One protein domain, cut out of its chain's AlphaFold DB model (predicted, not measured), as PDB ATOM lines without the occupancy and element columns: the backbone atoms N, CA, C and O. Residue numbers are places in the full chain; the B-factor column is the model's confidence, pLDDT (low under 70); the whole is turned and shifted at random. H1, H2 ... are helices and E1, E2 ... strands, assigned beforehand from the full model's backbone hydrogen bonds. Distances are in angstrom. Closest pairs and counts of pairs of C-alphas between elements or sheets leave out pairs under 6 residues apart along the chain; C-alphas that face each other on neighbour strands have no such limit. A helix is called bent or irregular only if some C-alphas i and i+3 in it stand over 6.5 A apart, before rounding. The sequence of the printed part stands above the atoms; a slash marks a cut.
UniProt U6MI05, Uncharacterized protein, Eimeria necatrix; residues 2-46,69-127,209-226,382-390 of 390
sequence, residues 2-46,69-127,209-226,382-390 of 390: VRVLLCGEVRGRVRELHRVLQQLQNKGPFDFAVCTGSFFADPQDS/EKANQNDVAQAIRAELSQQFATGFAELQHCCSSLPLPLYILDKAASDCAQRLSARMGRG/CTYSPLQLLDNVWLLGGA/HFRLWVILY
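Overview. This is residues 2 to 46, 69 to 127, 209 to 226 and 382 to 390 of the 390 residues of an uncharacterized protein of Eimeria necatrix (UniProt U6MI05). A strongly twisted sheet of six strands runs through the domain, with H1 and H3 side by side next to it and H2 crossing H4 at the end where E4 and E5 lie. At the other end E6 forms the far edge of the sheet, beside E1. The printed part has 131 residues, with four named helices and six named strands in the order E1 H1 E2 H2 H3 E3 H4 E4 E5 E6, of mixed class, helices and strands. The sheet's order is E4, E5, E3, E2, E1, E6, mixed. The whole is compact, with a radius of gyration of the C-alphas of 14.9 A and spans of 49 by 35 by 24 A.

Along the chain. E1, residues 3 to 7, begins with C-alpha 3 at (10.744, 54.565, 209.498) and is 13.0 A long. H1, residues 14 to 27, is 20.0 A long, and E2, residues 32 to 36, 13.3 A. H2, residues 73 to 87, is 21.0 A long; H3, residues 89 to 101, 19.4 A. H3 is irregular: C-alphas 97 and 100 are 7.3 A apart. E3, residues 106 to 109, is followed by H4, residues 111 to 125, 20.8 A long, which begins with C-alpha 111 at (23.326, 41.440, 225.744). E4 is residues 214 to 217, E5 residues 220 to 222, and E6 residues 386 to 389, ending with C-alpha 389 at (9.224, 59.008, 213.140).

Arrangement. In the sheet, E1 and E2 are parallel, with N 7 and O 34 2.8 A apart, within hydrogen-bond range. With H1 they form a strand-helix-strand unit, two parallel neighbour strands with a helix between, whose crossover is right-handed. E2 and E3 are parallel (N 107 and O 33, 2.8 A), as are E3 and E5 (N 108 and O 221, 2.8 A). E4 and E5 are a hairpin, antiparallel (N 222 and O 214, 2.8 A). The edge strand E6 is antiparallel to E1 (N 6 and O 386, 3.2 A). H1, H2, H3 and H4 are on the sheet but each only grazes it. H1 touches H3 with residues 14 to 18 alone, at a shallow tilt of 27 degrees, the same way; the closest C-alphas, of Val 14 and Leu 95, are 6.0 A apart. H2 touches H4 at a steep tilt of 46 degrees, opposite ways, closest at the C-alphas of Ile 80 and Ala 117, 5.6 A. H2 and H3 only just touch, only at the corner by their link, with 3 pairs of C-alphas within 8 A, the closest those of Ser 85 and Phe 92, 5.5 A. H1 and H4 are apart. Every O i to N i+4 pair is within hydrogen-bond range in H1, H2 and H4, and 7 of 9 in H3.

Size, cuts and confidence. The two C-alphas farthest apart, of Lys 27 and Glu 69, are 49.4 A apart. Three cuts leave out residues 47 to 68, 128 to 208 and 227 to 381, with C-alpha gaps of 37.7 A, 20.0 A and 26.6 A. Of the links that are printed whole, none is long. The mean pLDDT of the printed part is 87.7; 17 residues are under 70, among them residues 382 to 390, which hold E6.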
ATOM      1  N   VAL A   2      12.950  58.032 207.119       91.06
ATOM      2  CA  VAL A   2      13.259  56.632 207.453       91.06
ATOM      3  C   VAL A   2      12.376  56.222 208.629       91.06
ATOM      4  O   VAL A   2      12.263  56.947 209.614       91.06
ATOM      5  N   ARG A   3      11.699  55.084 208.519       93.31
ATOM      6  CA  ARG A   3      10.744  54.565 209.498       93.31
ATOM      7  C   ARG A   3      11.318  53.338 210.176       93.31
ATOM      8  O   ARG A   3      11.484  52.292 209.552       93.31
ATOM      9  N   VAL A   4      11.559  53.472 211.475       95.00
ATOM     10  CA  VAL A   4      12.188  52.440 212.300       95.00
ATOM     11  C   VAL A   4      11.164  51.819 213.242       95.00
ATOM     12  O   VAL A   4      10.420  52.528 213.925       95.00
ATOM     13  N   LEU A   5      11.143  50.488 213.312       95.44
ATOM     14  CA  LEU A   5      10.409  49.749 214.341       95.44
ATOM     15  C   LEU A   5      11.336  49.412 215.506       95.44
ATOM     16  O   LEU A   5      12.280  48.649 215.329       95.44
ATOM     17  N   LEU A   6      11.053  49.926 216.704       95.19
ATOM     18  CA  LEU A   6      11.768  49.511 217.912       95.19
ATOM     19  C   LEU A   6      10.953  48.472 218.669       95.19
ATOM     20  O   LEU A   6       9.896  48.771 219.231       95.19
ATOM     21  N   CYS A   7      11.465  47.251 218.686       94.88
ATOM     22  CA  CYS A   7      10.896  46.131 219.409       94.88
ATOM     23  C   CYS A   7      11.636  45.955 220.739       94.88
ATOM     24  O   CYS A   7      12.859  46.035 220.792       94.88
ATOM     25  N   GLY A   8      10.896  45.695 221.815       93.69
ATOM     26  CA  GLY A   8      11.484  45.304 223.096       93.69
ATOM     27  C   GLY A   8      11.964  43.848 223.106       93.69
ATOM     28  O   GLY A   8      12.376  43.289 222.090       93.69
ATOM     29  N   GLU A   9      11.858  43.220 224.274       93.19
ATOM     30  CA  GLU A   9      12.280  41.835 224.485       93.19
ATOM     31  C   GLU A   9      11.458  40.836 223.653       93.19
ATOM     32  O   GLU A   9      10.225  40.874 223.639       93.19
ATOM     33  N   VAL A  10      12.147  39.890 223.009       95.62
ATOM     34  CA  VAL A  10      11.533  38.832 222.184       95.62
ATOM     35  C   VAL A  10      11.522  37.497 222.931       95.62
ATOM     36  O   VAL A  10      10.546  36.750 222.851       95.62
ATOM     37  N   ARG A  11      12.568  37.213 223.719       94.94
ATOM     38  CA  ARG A  11      12.736  35.996 224.531       94.94
ATOM     39  C   ARG A  11      12.542  34.707 223.727       94.94
ATOM     40  O   ARG A  11      11.809  33.810 224.127       94.94
ATOM     41  N   GLY A  12      13.154  34.638 222.550       94.62
ATOM     42  CA  GLY A  12      13.129  33.475 221.664       94.62
ATOM     43  C   GLY A  12      11.822  33.267 220.894       94.62
ATOM     44  O   GLY A  12      11.754  32.333 220.108       94.62
ATOM     45  N   ARG A  13      10.812  34.129 221.065       95.19
ATOM     46  CA  ARG A  13       9.518  34.067 220.359       95.19
ATOM     47  C   ARG A  13       9.588  34.689 218.969       95.19
ATOM     48  O   ARG A  13       8.963  35.710 218.669       95.19
ATOM     49  N   VAL A  14      10.432  34.103 218.127       96.81
ATOM     50  CA  VAL A  14      10.769  34.676 216.820       96.81
ATOM     51  C   VAL A  14       9.591  34.578 215.852       96.81
ATOM     52  O   VAL A  14       9.380  35.482 215.045       96.81
ATOM     53  N   ARG A  15       8.759  33.537 215.972       96.19
ATOM     54  CA  ARG A  15       7.526  33.389 215.180       96.19
ATOM     55  C   ARG A  15       6.503  34.481 215.473       96.19
ATOM     56  O   ARG A  15       5.878  35.004 214.552       96.19
ATOM     57  N   GLU A  16       6.318  34.833 216.741       96.31
ATOM     58  CA  GLU A  16       5.438  35.924 217.153       96.31
ATOM     59  C   GLU A  16       5.963  37.262 216.635       96.31
ATOM     60  O   GLU A  16       5.196  38.011 216.029       96.31
ATOM     61  N   LEU A  17       7.267  37.526 216.792       96.75
ATOM     62  CA  LEU A  17       7.908  38.715 216.228       96.75
ATOM     63  C   LEU A  17       7.674  38.796 214.715       96.75
ATOM     64  O   LEU A  17       7.232  39.827 214.220       96.75
ATOM     65  N   HIS A  18       7.919  37.708 213.986       96.69
ATOM     66  CA  HIS A  18       7.726  37.640 212.538       96.69
ATOM     67  C   HIS A  18       6.290  37.988 212.127       96.69
ATOM     68  O   HIS A  18       6.090  38.857 211.276       96.69
ATOM     69  N   ARG A  19       5.285  37.403 212.794       96.88
ATOM     70  CA  ARG A  19       3.866  37.728 212.564       96.88
ATOM     71  C   ARG A  19       3.564  39.201 212.827       96.88
ATOM     72  O   ARG A  19       2.865  39.826 212.033       96.88
ATOM     73  N   VAL A  20       4.086  39.760 213.919       96.12
ATOM     74  CA  VAL A  20       3.890  41.175 214.267       96.12
ATOM     75  C   VAL A  20       4.544  42.085 213.228       96.12
ATOM     76  O   VAL A  20       3.896  43.019 212.762       96.12
ATOM     77  N   LEU A  21       5.776  41.798 212.800       96.06
ATOM     78  CA  LEU A  21       6.466  42.574 211.765       96.06
ATOM     79  C   LEU A  21       5.705  42.543 210.433       96.06
ATOM     80  O   LEU A  21       5.542  43.589 209.806       96.06
ATOM     81  N   GLN A  22       5.168  41.385 210.030       95.94
ATOM     82  CA  GLN A  22       4.312  41.282 208.843       95.94
ATOM     83  C   GLN A  22       3.027  42.110 208.984       95.94
ATOM     84  O   GLN A  22       2.655  42.851 208.074       95.94
ATOM     85  N   GLN A  23       2.352  42.030 210.134       95.81
ATOM     86  CA  GLN A  23       1.144  42.817 210.392       95.81
ATOM     87  C   GLN A  23       1.416  44.325 210.398       95.81
ATOM     88  O   GLN A  23       0.580  45.092 209.925       95.81
ATOM     89  N   LEU A  24       2.558  44.757 210.936       94.62
ATOM     90  CA  LEU A  24       2.947  46.164 210.962       94.62
ATOM     91  C   LEU A  24       3.310  46.668 209.565       94.62
ATOM     92  O   LEU A  24       2.825  47.728 209.186       94.62
ATOM     93  N   GLN A  25       4.042  45.891 208.766       93.94
ATOM     94  CA  GLN A  25       4.337  46.241 207.370       93.94
ATOM     95  C   GLN A  25       3.073  46.425 206.519       93.94
ATOM     96  O   GLN A  25       3.009  47.320 205.682       93.94
ATOM     97  N   ASN A  26       2.010  45.666 206.805       93.69
ATOM     98  CA  ASN A  26       0.709  45.873 206.161       93.69
ATOM     99  C   ASN A  26       0.029  47.198 206.564       93.69
ATOM    100  O   ASN A  26      -0.829  47.691 205.835       93.69
ATOM    101  N   LYS A  27       0.379  47.774 207.722       93.06
ATOM    102  CA  LYS A  27      -0.138  49.073 208.191       93.06
ATOM    103  C   LYS A  27       0.681  50.255 207.673       93.06
ATOM    104  O   LYS A  27       0.191  51.382 207.684       93.06
ATOM    105  N   GLY A  28       1.907  50.015 207.226       91.25
ATOM    106  CA  GLY A  28       2.756  51.024 206.618       91.25
ATOM    107  C   GLY A  28       4.163  50.489 206.363       91.25
ATOM    108  O   GLY A  28       4.614  49.616 207.102       91.25
ATOM    109  N   PRO A  29       4.875  51.018 205.354       94.25
ATOM    110  CA  PRO A  29       6.245  50.601 205.111       94.25
ATOM    111  C   PRO A  29       7.153  50.991 206.278       94.25
ATOM    112  O   PRO A  29       7.106  52.127 206.746       94.25
ATOM    113  N   PHE A  30       7.997  50.069 206.711       96.06
ATOM    114  CA  PHE A  30       9.124  50.340 207.603       96.06
ATOM    115  C   PHE A  30      10.416  49.954 206.895       96.06
ATOM    116  O   PHE A  30      10.434  48.972 206.151       96.06
ATOM    117  N   ASP A  31      11.477  50.718 207.118       96.50
ATOM    118  CA  ASP A  31      12.759  50.487 206.452       96.50
ATOM    119  C   ASP A  31      13.554  49.399 207.182       96.50
ATOM    120  O   ASP A  31      14.152  48.540 206.546       96.50
ATOM    121  N   PHE A  32      13.499  49.372 208.519       97.38
ATOM    122  CA  PHE A  32      14.104  48.315 209.333       97.38
ATOM    123  C   PHE A  32      13.502  48.230 210.744       97.38
ATOM    124  O   PHE A  32      12.748  49.106 211.183       97.38
ATOM    125  N   ALA A  33      13.841  47.161 211.466       97.19
ATOM    126  CA  ALA A  33      13.466  46.950 212.858       97.19
ATOM    127  C   ALA A  33      14.700  46.716 213.723       97.19
ATOM    128  O   ALA A  33      15.638  46.036 213.312       97.19
ATOM    129  N   VAL A  34      14.666  47.236 214.946       97.19
ATOM    130  CA  VAL A  34      15.684  47.018 215.973       97.19
ATOM    131  C   VAL A  34      15.017  46.362 217.173       97.19
ATOM    132  O   VAL A  34      14.127  46.948 217.784       97.19
ATOM    133  N   CYS A  35      15.432  45.147 217.512       96.75
ATOM    134  CA  CYS A  35      15.018  44.472 218.737       96.75
ATOM    135  C   CYS A  35      16.026  44.738 219.847       96.75
ATOM    136  O   CYS A  35      17.210  44.453 219.681       96.75
ATOM    137  N   THR A  36      15.555  45.248 220.979       94.94
ATOM    138  CA  THR A  36      16.381  45.629 222.128       94.94
ATOM    139  C   THR A  36      16.024  44.803 223.351       94.94
ATOM    140  O   THR A  36      14.842  44.649 223.665       94.94
ATOM    141  N   GLY A  37      17.033  44.340 224.083       92.56
ATOM    142  CA  GLY A  37      16.858  43.550 225.304       92.56
ATOM    143  C   GLY A  37      17.109  42.067 225.046       92.56
ATOM    144  O   GLY A  37      17.915  41.717 224.189       92.56
ATOM    145  N   SER A  38      16.436  41.190 225.790       93.62
ATOM    146  CA  SER A  38      16.581  39.738 225.629       93.62
ATOM    147  C   SER A  38      15.860  39.272 224.364       93.62
ATOM    148  O   SER A  38      14.649  39.032 224.362       93.62
ATOM    149  N   PHE A  39      16.594  39.187 223.260       96.19
ATOM    150  CA  PHE A  39      16.116  38.628 222.006       96.19
ATOM    151  C   PHE A  39      16.048  37.111 222.088       96.19
ATOM    152  O   PHE A  39      15.013  36.527 221.766       96.19
ATOM    153  N   PHE A  40      17.121  36.471 222.550       95.19
ATOM    154  CA  PHE A  40      17.133  35.035 222.790       95.19
ATOM    155  C   PHE A  40      16.602  34.731 224.197       95.19
ATOM    156  O   PHE A  40      16.753  35.529 225.120       95.19
ATOM    157  N   ALA A  41      15.917  33.597 224.356       90.38
ATOM    158  CA  ALA A  41      15.492  33.144 225.677       90.38
ATOM    159  C   ALA A  41      16.720  32.713 226.487       90.38
ATOM    160  O   ALA A  41      17.605  32.047 225.940       90.38
ATOM    161  N   ASP A  42      16.754  33.043 227.779       85.00
ATOM    162  CA  ASP A  42      17.761  32.468 228.660       85.00
ATOM    163  C   ASP A  42      17.533  30.942 228.713       85.00
ATOM    164  O   ASP A  42      16.397  30.495 228.934       85.00
ATOM    165  N   PRO A  43      18.564  30.105 228.497       75.06
ATOM    166  CA  PRO A  43      18.434  28.660 228.656       75.06
ATOM    167  C   PRO A  43      17.887  28.251 230.035       75.06
ATOM    168  O   PRO A  43      17.312  27.166 230.159       75.06
ATOM    169  N   GLN A  44      18.025  29.095 231.067       74.75
ATOM    170  CA  GLN A  44      17.477  28.827 232.399       74.75
ATOM    171  C   GLN A  44      15.957  29.016 232.487       74.75
ATOM    172  O   GLN A  44      15.287  28.207 233.135       74.75
ATOM    173  N   ASP A  45      15.392  29.997 231.779       73.12
ATOM    174  CA  ASP A  45      13.950  30.288 231.812       73.12
ATOM    175  C   ASP A  45      13.117  29.137 231.233       73.12
ATOM    176  O   ASP A  45      11.990  28.878 231.658       73.12
ATOM    177  N   SER A  46      13.702  28.368 230.311       66.19
ATOM    178  CA  SER A  46      13.045  27.215 229.684       66.19
ATOM    179  C   SER A  46      12.812  26.043 230.652       66.19
ATOM    180  O   SER A  46      11.981  25.178 230.377       66.19
ATOM    181  N   GLU A  69      45.233  30.563 211.509       52.72
ATOM    182  CA  GLU A  69      45.956  31.773 211.974       52.72
ATOM    183  C   GLU A  69      45.612  33.092 211.236       52.72
ATOM    184  O   GLU A  69      46.070  34.170 211.612       52.72
ATOM    185  N   LYS A  70      44.776  33.048 210.192       61.72
ATOM    186  CA  LYS A  70      44.260  34.233 209.486       61.72
ATOM    187  C   LYS A  70      42.756  34.102 209.280       61.72
ATOM    188  O   LYS A  70      42.305  33.749 208.195       61.72
ATOM    189  N   ALA A  71      41.999  34.376 210.336       66.06
ATOM    190  CA  ALA A  71      40.546  34.383 210.274       66.06
ATOM    191  C   ALA A  71      40.058  35.594 209.464       66.06
ATOM    192  O   ALA A  71      40.288  36.750 209.831       66.06
ATOM    193  N   ASN A  72      39.372  35.334 208.355       84.00
ATOM    194  CA  ASN A  72      38.595  36.346 207.653       84.00
ATOM    195  C   ASN A  72      37.417  36.787 208.542       84.00
ATOM    196  O   ASN A  72      36.952  36.030 209.393       84.00
ATOM    197  N   GLN A  73      36.861  37.985 208.325       82.25
ATOM    198  CA  GLN A  73      35.648  38.421 209.048       82.25
ATOM    199  C   GLN A  73      34.487  37.419 208.906       82.25
ATOM    200  O   GLN A  73      33.698  37.243 209.833       82.25
ATOM    201  N   ASN A  74      34.426  36.713 207.774       87.50
ATOM    202  CA  ASN A  74      33.469  35.636 207.545       87.50
ATOM    203  C   ASN A  74      33.655  34.452 208.503       87.50
ATOM    204  O   ASN A  74      32.656  33.889 208.950       87.50
ATOM    205  N   ASP A  75      34.896  34.118 208.864       90.06
ATOM    206  CA  ASP A  75      35.203  33.023 209.791       90.06
ATOM    207  C   ASP A  75      34.740  33.391 211.204       90.06
ATOM    208  O   ASP A  75      34.110  32.585 211.890       90.06
ATOM    209  N   VAL A  76      34.949  34.653 211.601       88.56
ATOM    210  CA  VAL A  76      34.450  35.199 212.870       88.56
ATOM    211  C   VAL A  76      32.923  35.144 212.916       88.56
ATOM    212  O   VAL A  76      32.346  34.625 213.873       88.56
ATOM    213  N   ALA A  77      32.254  35.623 211.864       91.12
ATOM    214  CA  ALA A  77      30.797  35.589 211.765       91.12
ATOM    215  C   ALA A  77      30.246  34.156 211.782       91.12
ATOM    216  O   ALA A  77      29.197  33.893 212.368       91.12
ATOM    217  N   GLN A  78      30.934  33.207 211.146       94.31
ATOM    218  CA  GLN A  78      30.550  31.798 211.149       94.31
ATOM    219  C   GLN A  78      30.724  31.153 212.529       94.31
ATOM    220  O   GLN A  78      29.817  30.456 212.979       94.31
ATOM    221  N   ALA A  79      31.833  31.421 213.224       93.56
ATOM    222  CA  ALA A  79      32.055  30.939 214.586       93.56
ATOM    223  C   ALA A  79      30.992  31.481 215.554       93.56
ATOM    224  O   ALA A  79      30.437  30.731 216.354       93.56
ATOM    225  N   ILE A  80      30.648  32.767 215.430       94.19
ATOM    226  CA  ILE A  80      29.604  33.396 216.248       94.19
ATOM    227  C   ILE A  80      28.236  32.783 215.956       94.19
ATOM    228  O   ILE A  80      27.520  32.437 216.890       94.19
ATOM    229  N   ARG A  81      27.875  32.575 214.684       96.12
ATOM    230  CA  ARG A  81      26.641  31.854 214.327       96.12
ATOM    231  C   ARG A  81      26.588  30.459 214.943       96.12
ATOM    232  O   ARG A  81      25.543  30.080 215.462       96.12
ATOM    233  N   ALA A  82      27.683  29.703 214.871       96.25
ATOM    234  CA  ALA A  82      27.748  28.351 215.415       96.25
ATOM    235  C   ALA A  82      27.510  28.358 216.933       96.25
ATOM    236  O   ALA A  82      26.647  27.631 217.422       96.25
ATOM    237  N   GLU A  83      28.182  29.246 217.662       95.31
ATOM    238  CA  GLU A  83      28.015  29.372 219.112       95.31
ATOM    239  C   GLU A  83      26.611  29.859 219.498       95.31
ATOM    240  O   GLU A  83      25.993  29.293 220.395       95.31
ATOM    241  N   LEU A  84      26.049  30.846 218.788       95.75
ATOM    242  CA  LEU A  84      24.668  31.289 219.015       95.75
ATOM    243  C   LEU A  84      23.662  30.166 218.739       95.75
ATOM    244  O   LEU A  84      22.712  30.000 219.502       95.75
ATOM    245  N   SER A  85      23.884  29.363 217.694       96.31
ATOM    246  CA  SER A  85      23.044  28.200 217.389       96.31
ATOM    247  C   SER A  85      23.144  27.102 218.448       96.31
ATOM    248  O   SER A  85      22.181  26.373 218.666       96.31
ATOM    249  N   GLN A  86      24.279  26.996 219.142       95.69
ATOM    250  CA  GLN A  86      24.458  26.045 220.232       95.69
ATOM    251  C   GLN A  86      23.827  26.557 221.532       95.69
ATOM    252  O   GLN A  86      23.098  25.825 222.199       95.69
ATOM    253  N   GLN A  87      24.090  27.817 221.888       94.38
ATOM    254  CA  GLN A  87      23.640  28.418 223.142       94.38
ATOM    255  C   GLN A  87      22.134  28.714 223.138       94.38
ATOM    256  O   GLN A  87      21.469  28.551 224.160       94.38
ATOM    257  N   PHE A  88      21.590  29.114 221.987       94.56
ATOM    258  CA  PHE A  88      20.200  29.533 221.818       94.56
ATOM    259  C   PHE A  88      19.481  28.693 220.761       94.56
ATOM    260  O   PHE A  88      18.754  29.230 219.926       94.56
ATOM    261  N   ALA A  89      19.676  27.371 220.796       94.19
ATOM    262  CA  ALA A  89      19.246  26.442 219.749       94.19
ATOM    263  C   ALA A  89      17.813  26.666 219.247       94.19
ATOM    264  O   ALA A  89      17.612  26.843 218.048       94.19
ATOM    265  N   THR A  90      16.826  26.729 220.145       94.38
ATOM    266  CA  THR A  90      15.420  26.916 219.757       94.38
ATOM    267  C   THR A  90      15.193  28.265 219.072       94.38
ATOM    268  O   THR A  90      14.693  28.310 217.951       94.38
ATOM    269  N   GLY A  91      15.601  29.366 219.713       94.69
ATOM    270  CA  GLY A  91      15.379  30.713 219.180       94.69
ATOM    271  C   GLY A  91      16.159  30.974 217.890       94.69
ATOM    272  O   GLY A  91      15.638  31.592 216.967       94.69
ATOM    273  N   PHE A  92      17.388  30.465 217.789       96.88
ATOM    274  CA  PHE A  92      18.216  30.616 216.596       96.88
ATOM    275  C   PHE A  92      17.705  29.765 215.426       96.88
ATOM    276  O   PHE A  92      17.687  30.248 214.297       96.88
ATOM    277  N   ALA A  93      17.226  28.541 215.675       96.50
ATOM    278  CA  ALA A  93      16.606  27.712 214.640       96.50
ATOM    279  C   ALA A  93      15.312  28.339 214.099       96.50
ATOM    280  O   ALA A  93      15.078  28.340 212.890       96.50
ATOM    281  N   GLU A  94      14.479  28.924 214.968       96.81
ATOM    282  CA  GLU A  94      13.305  29.680 214.519       96.81
ATOM    283  C   GLU A  94      13.695  30.926 213.721       96.81
ATOM    284  O   GLU A  94      13.096  31.204 212.683       96.81
ATOM    285  N   LEU A  95      14.734  31.641 214.154       97.44
ATOM    286  CA  LEU A  95      15.274  32.783 213.422       97.44
ATOM    287  C   LEU A  95      15.773  32.391 212.030       97.44
ATOM    288  O   LEU A  95      15.434  33.068 211.063       97.44
ATOM    289  N   GLN A  96      16.490  31.272 211.903       97.12
ATOM    290  CA  GLN A  96      16.898  30.705 210.613       97.12
ATOM    291  C   GLN A  96      15.706  30.312 209.739       97.12
ATOM    292  O   GLN A  96      15.738  30.508 208.527       97.12
ATOM    293  N   HIS A  97      14.644  29.773 210.336       97.06
ATOM    294  CA  HIS A  97      13.441  29.410 209.596       97.06
ATOM    295  C   HIS A  97      12.687  30.640 209.073       97.06
ATOM    296  O   HIS A  97      12.135  30.606 207.974       97.06
ATOM    297  N   CYS A  98      12.667  31.730 209.842       96.31
ATOM    298  CA  CYS A  98      11.920  32.937 209.503       96.31
ATOM    299  C   CYS A  98      12.718  33.954 208.669       96.31
ATOM    300  O   CYS A  98      12.083  34.770 207.999       96.31
ATOM    301  N   CYS A  99      14.060  33.931 208.674       95.94
ATOM    302  CA  CYS A  99      14.886  35.022 208.131       95.94
ATOM    303  C   CYS A  99      14.640  35.320 206.645       95.94
ATOM    304  O   CYS A  99      14.540  36.482 206.262       95.94
ATOM    305  N   SER A 100      14.431  34.289 205.822       94.56
ATOM    306  CA  SER A 100      14.130  34.436 204.389       94.56
ATOM    307  C   SER A 100      12.759  35.059 204.104       94.56
ATOM    308  O   SER A 100      12.497  35.504 202.990       94.56
ATOM    309  N   SER A 101      11.881  35.093 205.107       96.06
ATOM    310  CA  SER A 101      10.513  35.611 205.020       96.06
ATOM    311  C   SER A 101      10.296  36.884 205.842       96.06
ATOM    312  O   SER A 101       9.155  37.337 205.980       96.06
ATOM    313  N   LEU A 102      11.361  37.436 206.438       95.88
ATOM    314  CA  LEU A 102      11.286  38.714 207.135       95.88
ATOM    315  C   LEU A 102      10.976  39.816 206.116       95.88
ATOM    316  O   LEU A 102      11.649  39.904 205.090       95.88
ATOM    317  N   PRO A 103       9.976  40.671 206.383       93.69
ATOM    318  CA  PRO A 103       9.564  41.689 205.422       93.69
ATOM    319  C   PRO A 103      10.518  42.892 205.376       93.69
ATOM    320  O   PRO A 103      10.332  43.783 204.554       93.69
ATOM    321  N   LEU A 104      11.491  42.956 206.289       96.25
ATOM    322  CA  LEU A 104      12.399  44.078 206.481       96.25
ATOM    323  C   LEU A 104      13.690  43.624 207.189       96.25
ATOM    324  O   LEU A 104      13.663  42.621 207.911       96.25
ATOM    325  N   PRO A 105      14.790  44.378 207.033       97.56
ATOM    326  CA  PRO A 105      16.017  44.240 207.805       97.56
ATOM    327  C   PRO A 105      15.823  44.206 209.335       97.56
ATOM    328  O   PRO A 105      15.282  45.149 209.915       97.56
ATOM    329  N   LEU A 106      16.304  43.153 210.007       97.75
ATOM    330  CA  LEU A 106      16.206  42.985 211.461       97.75
ATOM    331  C   LEU A 106      17.568  43.143 212.155       97.75
ATOM    332  O   LEU A 106      18.474  42.333 211.970       97.75
ATOM    333  N   TYR A 107      17.681  44.134 213.031       97.75
ATOM    334  CA  TYR A 107      18.850  44.372 213.872       97.75
ATOM    335  C   TYR A 107      18.572  43.918 215.305       97.75
ATOM    336  O   TYR A 107      17.564  44.284 215.903       97.75
ATOM    337  N   ILE A 108      19.470  43.118 215.867       97.31
ATOM    338  CA  ILE A 108      19.345  42.546 217.206       97.31
ATOM    339  C   ILE A 108      20.369  43.216 218.116       97.31
ATOM    340  O   ILE A 108      21.570  43.103 217.889       97.31
ATOM    341  N   LEU A 109      19.895  43.881 219.164       95.81
ATOM    342  CA  LEU A 109      20.694  44.388 220.270       95.81
ATOM    343  C   LEU A 109      20.370  43.552 221.513       95.81
ATOM    344  O   LEU A 109      19.470  43.878 222.288       95.81
ATOM    345  N   ASP A 110      21.105  42.453 221.664       94.88
ATOM    346  CA  ASP A 110      20.947  41.477 222.742       94.88
ATOM    347  C   ASP A 110      22.251  41.352 223.530       94.88
ATOM    348  O   ASP A 110      23.327  41.168 222.951       94.88
ATOM    349  N   LYS A 111      22.160  41.469 224.858       92.19
ATOM    350  CA  LYS A 111      23.326  41.440 225.744       92.19
ATOM    351  C   LYS A 111      24.038  40.088 225.711       92.19
ATOM    352  O   LYS A 111      25.250  40.047 225.532       92.19
ATOM    353  N   ALA A 112      23.312  38.980 225.837       92.19
ATOM    354  CA  ALA A 112      23.909  37.651 225.918       92.19
ATOM    355  C   ALA A 112      24.570  37.234 224.593       92.19
ATOM    356  O   ALA A 112      25.670  36.673 224.589       92.19
ATOM    357  N   ALA A 113      23.940  37.562 223.463       93.88
ATOM    358  CA  ALA A 113      24.501  37.357 222.134       93.88
ATOM    359  C   ALA A 113      25.725  38.250 221.888       93.88
ATOM    360  O   ALA A 113      26.709  37.799 221.300       93.88
ATOM    361  N   SER A 114      25.699  39.491 222.381       92.75
ATOM    362  CA  SER A 114      26.852  40.394 222.326       92.75
ATOM    363  C   SER A 114      28.028  39.866 223.140       92.75
ATOM    364  O   SER A 114      29.140  39.800 222.622       92.75
ATOM    365  N   ASP A 115      27.787  39.421 224.376       91.06
ATOM    366  CA  ASP A 115      28.810  38.845 225.254       91.06
ATOM    367  C   ASP A 115      29.428  37.593 224.597       91.06
ATOM    368  O   ASP A 115      30.647  37.400 224.597       91.06
ATOM    369  N   CYS A 116      28.599  36.758 223.964       91.00
ATOM    370  CA  CYS A 116      29.037  35.613 223.170       91.00
ATOM    371  C   CYS A 116      29.961  36.027 222.006       91.00
ATOM    372  O   CYS A 116      31.095  35.540 221.903       91.00
ATOM    373  N   ALA A 117      29.527  36.988 221.184       91.31
ATOM    374  CA  ALA A 117      30.295  37.505 220.055       91.31
ATOM    375  C   ALA A 117      31.637  38.128 220.481       91.31
ATOM    376  O   ALA A 117      32.671  37.890 219.846       91.31
ATOM    377  N   GLN A 118      31.645  38.887 221.580       89.38
ATOM    378  CA  GLN A 118      32.849  39.504 222.133       89.38
ATOM    379  C   GLN A 118      33.850  38.458 222.628       89.38
ATOM    380  O   GLN A 118      35.032  38.537 222.286       89.38
ATOM    381  N   ARG A 119      33.394  37.445 223.383       89.88
ATOM    382  CA  ARG A 119      34.266  36.364 223.876       89.88
ATOM    383  C   ARG A 119      34.946  35.615 222.735       89.88
ATOM    384  O   ARG A 119      36.145  35.349 222.810       89.88
ATOM    385  N   LEU A 120      34.204  35.293 221.677       89.81
ATOM    386  CA  LEU A 120      34.758  34.615 220.503       89.81
ATOM    387  C   LEU A 120      35.745  35.497 219.741       89.81
ATOM    388  O   LEU A 120      36.841  35.048 219.406       89.81
ATOM    389  N   SER A 121      35.403  36.767 219.533       87.94
ATOM    390  CA  SER A 121      36.290  37.727 218.866       87.94
ATOM    391  C   SER A 121      37.604  37.909 219.634       87.94
ATOM    392  O   SER A 121      38.681  37.904 219.041       87.94
ATOM    393  N   ALA A 122      37.541  37.988 220.968       87.19
ATOM    394  CA  ALA A 122      38.720  38.090 221.826       87.19
ATOM    395  C   ALA A 122      39.597  36.826 221.790       87.19
ATOM    396  O   ALA A 122      40.824  36.928 221.857       87.19
ATOM    397  N   ARG A 123      38.990  35.636 221.667       88.12
ATOM    398  CA  ARG A 123      39.719  34.370 221.487       88.12
ATOM    399  C   ARG A 123      40.467  34.340 220.157       88.12
ATOM    400  O   ARG A 123      41.650  34.012 220.146       88.12
ATOM    401  N   MET A 124      39.813  34.743 219.070       84.88
ATOM    402  CA  MET A 124      40.428  34.772 217.739       84.88
ATOM    403  C   MET A 124      41.537  35.827 217.631       84.88
ATOM    404  O   MET A 124      42.584  35.552 217.053       84.88
ATOM    405  N   GLY A 125      41.375  36.994 218.263       82.38
ATOM    406  CA  GLY A 125      42.402  38.045 218.266       82.38
ATOM    407  C   GLY A 125      43.704  37.668 218.992       82.38
ATOM    408  O   GLY A 125      44.757  38.214 218.677       82.38
ATOM    409  N   ARG A 126      43.666  36.718 219.941       81.44
ATOM    410  CA  ARG A 126      44.864  36.231 220.656       81.44
ATOM    411  C   ARG A 126      45.611  35.115 219.918       81.44
ATOM    412  O   ARG A 126      46.731  34.790 220.305       81.44
ATOM    413  N   GLY A 127      45.025  34.551 218.860       64.25
ATOM    414  CA  GLY A 127      45.545  33.392 218.127       64.25
ATOM    415  C   GLY A 127      46.814  33.629 217.297       64.25
ATOM    416  O   GLY A 127      47.366  32.670 216.778       64.25
ATOM    417  N   CYS A 209      36.492  49.880 220.336       51.28
ATOM    418  CA  CYS A 209      35.075  50.265 220.327       51.28
ATOM    419  C   CYS A 209      34.466  50.423 218.922       51.28
ATOM    420  O   CYS A 209      33.631  51.284 218.684       51.28
ATOM    421  N   THR A 210      34.883  49.611 217.950       54.81
ATOM    422  CA  THR A 210      34.287  49.643 216.604       54.81
ATOM    423  C   THR A 210      33.726  48.289 216.239       54.81
ATOM    424  O   THR A 210      34.349  47.529 215.497       54.81
ATOM    425  N   TYR A 211      32.551  47.980 216.779       69.19
ATOM    426  CA  TYR A 211      31.769  46.868 216.270       69.19
ATOM    427  C   TYR A 211      30.935  47.366 215.095       69.19
ATOM    428  O   TYR A 211      30.034  48.187 215.250       69.19
ATOM    429  N   SER A 212      31.276  46.883 213.904       84.81
ATOM    430  CA  SER A 212      30.353  46.924 212.775       84.81
ATOM    431  C   SER A 212      29.203  45.950 213.051       84.81
ATOM    432  O   SER A 212      29.446  44.911 213.675       84.81
ATOM    433  N   PRO A 213      27.979  46.230 212.572       93.50
ATOM    434  CA  PRO A 213      26.896  45.257 212.594       93.50
ATOM    435  C   PRO A 213      27.368  43.922 212.015       93.50
ATOM    436  O   PRO A 213      27.883  43.861 210.897       93.50
ATOM    437  N   LEU A 214      27.225  42.852 212.793       93.50
ATOM    438  CA  LEU A 214      27.646  41.520 212.389       93.50
ATOM    439  C   LEU A 214      26.475  40.819 211.712       93.50
ATOM    440  O   LEU A 214      25.470  40.536 212.360       93.50
ATOM    441  N   GLN A 215      26.595  40.509 210.427       95.69
ATOM    442  CA  GLN A 215      25.553  39.760 209.734       95.69
ATOM    443  C   GLN A 215      25.494  38.320 210.266       95.69
ATOM    444  O   GLN A 215      26.452  37.556 210.137       95.69
ATOM    445  N   LEU A 216      24.363  37.958 210.874       95.75
ATOM    446  CA  LEU A 216      24.107  36.601 211.351       95.75
ATOM    447  C   LEU A 216      23.465  35.764 210.250       95.75
ATOM    448  O   LEU A 216      23.912  34.659 209.977       95.75
ATOM    449  N   LEU A 217      22.416  36.278 209.618       96.69
ATOM    450  CA  LEU A 217      21.677  35.601 208.554       96.69
ATOM    451  C   LEU A 217      21.349  36.614 207.457       96.69
ATOM    452  O   LEU A 217      21.629  37.809 207.586       96.69
ATOM    453  N   ASP A 218      20.727  36.145 206.384       94.94
ATOM    454  CA  ASP A 218      20.158  37.041 205.385       94.94
ATOM    455  C   ASP A 218      19.108  37.932 206.059       94.94
ATOM    456  O   ASP A 218      18.194  37.440 206.722       94.94
ATOM    457  N   ASN A 219      19.280  39.247 205.930       95.06
ATOM    458  CA  ASN A 219      18.449  40.277 206.559       95.06
ATOM    459  C   ASN A 219      18.427  40.287 208.098       95.06
ATOM    460  O   ASN A 219      17.524  40.888 208.684       95.06
ATOM    461  N   VAL A 220      19.402  39.656 208.765       97.62
ATOM    462  CA  VAL A 220      19.514  39.689 210.230       97.62
ATOM    463  C   VAL A 220      20.931  40.040 210.669       97.62
ATOM    464  O   VAL A 220      21.883  39.312 210.377       97.62
ATOM    465  N   TRP A 221      21.062  41.113 211.448       97.44
ATOM    466  CA  TRP A 221      22.339  41.599 211.972       97.44
ATOM    467  C   TRP A 221      22.330  41.669 213.496       97.44
ATOM    468  O   TRP A 221      21.325  41.999 214.116       97.44
ATOM    469  N   LEU A 222      23.482  41.399 214.099       96.25
ATOM    470  CA  LEU A 222      23.750  41.585 215.517       96.25
ATOM    471  C   LEU A 222      24.509  42.897 215.729       96.25
ATOM    472  O   LEU A 222      25.598  43.099 215.186       96.25
ATOM    473  N   LEU A 223      23.951  43.765 216.564       95.12
ATOM    474  CA  LEU A 223      24.588  44.971 217.076       95.12
ATOM    475  C   LEU A 223      25.336  44.614 218.365       95.12
ATOM    476  O   LEU A 223      24.830  44.788 219.469       95.12
ATOM    477  N   GLY A 224      26.523  44.026 218.218       91.12
ATOM    478  CA  GLY A 224      27.302  43.512 219.345       91.12
ATOM    479  C   GLY A 224      28.085  44.593 220.090       91.12
ATOM    480  O   GLY A 224      28.849  45.330 219.475       91.12
ATOM    481  N   GLY A 225      27.980  44.646 221.420       89.25
ATOM    482  CA  GLY A 225      28.823  45.502 222.256       89.25
ATOM    483  C   GLY A 225      28.434  46.975 222.221       89.25
ATOM    484  O   GLY A 225      27.284  47.331 222.441       89.25
ATOM    485  N   ALA A 226      29.415  47.842 221.996       87.31
ATOM    486  CA  ALA A 226      29.211  49.278 221.869       87.31
ATOM    487  C   ALA A 226      29.678  49.716 220.485       87.31
ATOM    488  O   ALA A 226      30.764  49.319 220.052       87.31
ATOM    489  N   HIS A 382       3.508  42.402 227.473       37.22
ATOM    490  CA  HIS A 382       3.650  43.769 226.994       37.22
ATOM    491  C   HIS A 382       4.884  43.902 226.094       37.22
ATOM    492  O   HIS A 382       6.003  44.084 226.575       37.22
ATOM    493  N   PHE A 383       4.688  43.882 224.775       40.38
ATOM    494  CA  PHE A 383       5.679  44.448 223.860       40.38
ATOM    495  C   PHE A 383       5.642  45.971 224.007       40.38
ATOM    496  O   PHE A 383       4.666  46.615 223.623       40.38
ATOM    497  N   ARG A 384       6.699  46.570 224.562       45.31
ATOM    498  CA  ARG A 384       6.882  48.023 224.470       45.31
ATOM    499  C   ARG A 384       7.395  48.340 223.070       45.31
ATOM    500  O   ARG A 384       8.587  48.229 222.807       45.31
ATOM    501  N   LEU A 385       6.466  48.652 222.170       38.72
ATOM    502  CA  LEU A 385       6.771  49.130 220.828       38.72
ATOM    503  C   LEU A 385       6.946  50.648 220.885       38.72
ATOM    504  O   LEU A 385       6.013  51.360 221.255       38.72
ATOM    505  N   TRP A 386       8.117  51.131 220.486       49.91
ATOM    506  CA  TRP A 386       8.340  52.558 220.278       49.91
ATOM    507  C   TRP A 386       8.418  52.802 218.774       49.91
ATOM    508  O   TRP A 386       9.259  52.231 218.082       49.91
ATOM    509  N   VAL A 387       7.506  53.618 218.252       42.25
ATOM    510  CA  VAL A 387       7.569  54.081 216.863       42.25
ATOM    511  C   VAL A 387       8.191  55.465 216.900       42.25
ATOM    512  O   VAL A 387       7.581  56.392 217.432       42.25
ATOM    513  N   ILE A 388       9.403  55.595 216.368       48.28
ATOM    514  CA  ILE A 388      10.054  56.894 216.218       48.28
ATOM    515  C   ILE A 388       9.978  57.281 214.742       48.28
ATOM    516  O   ILE A 388      10.409  56.530 213.868       48.28
ATOM    517  N   LEU A 389       9.362  58.431 214.473       34.19
ATOM    518  CA  LEU A 389       9.224  59.008 213.140       34.19
ATOM    519  C   LEU A 389      10.201  60.189 213.050       34.19
ATOM    520  O   LEU A 389       9.997  61.174 213.759       34.19
ATOM    521  N   TYR A 390      11.236  60.072 212.209       42.06
ATOM    522  CA  TYR A 390      12.226  61.126 211.933       42.06
ATOM    523  C   TYR A 390      12.149  61.647 210.507       42.06
ATOM    524  O   TYR A 390      12.275  60.817 209.573       42.06
TER     525      TYR A 390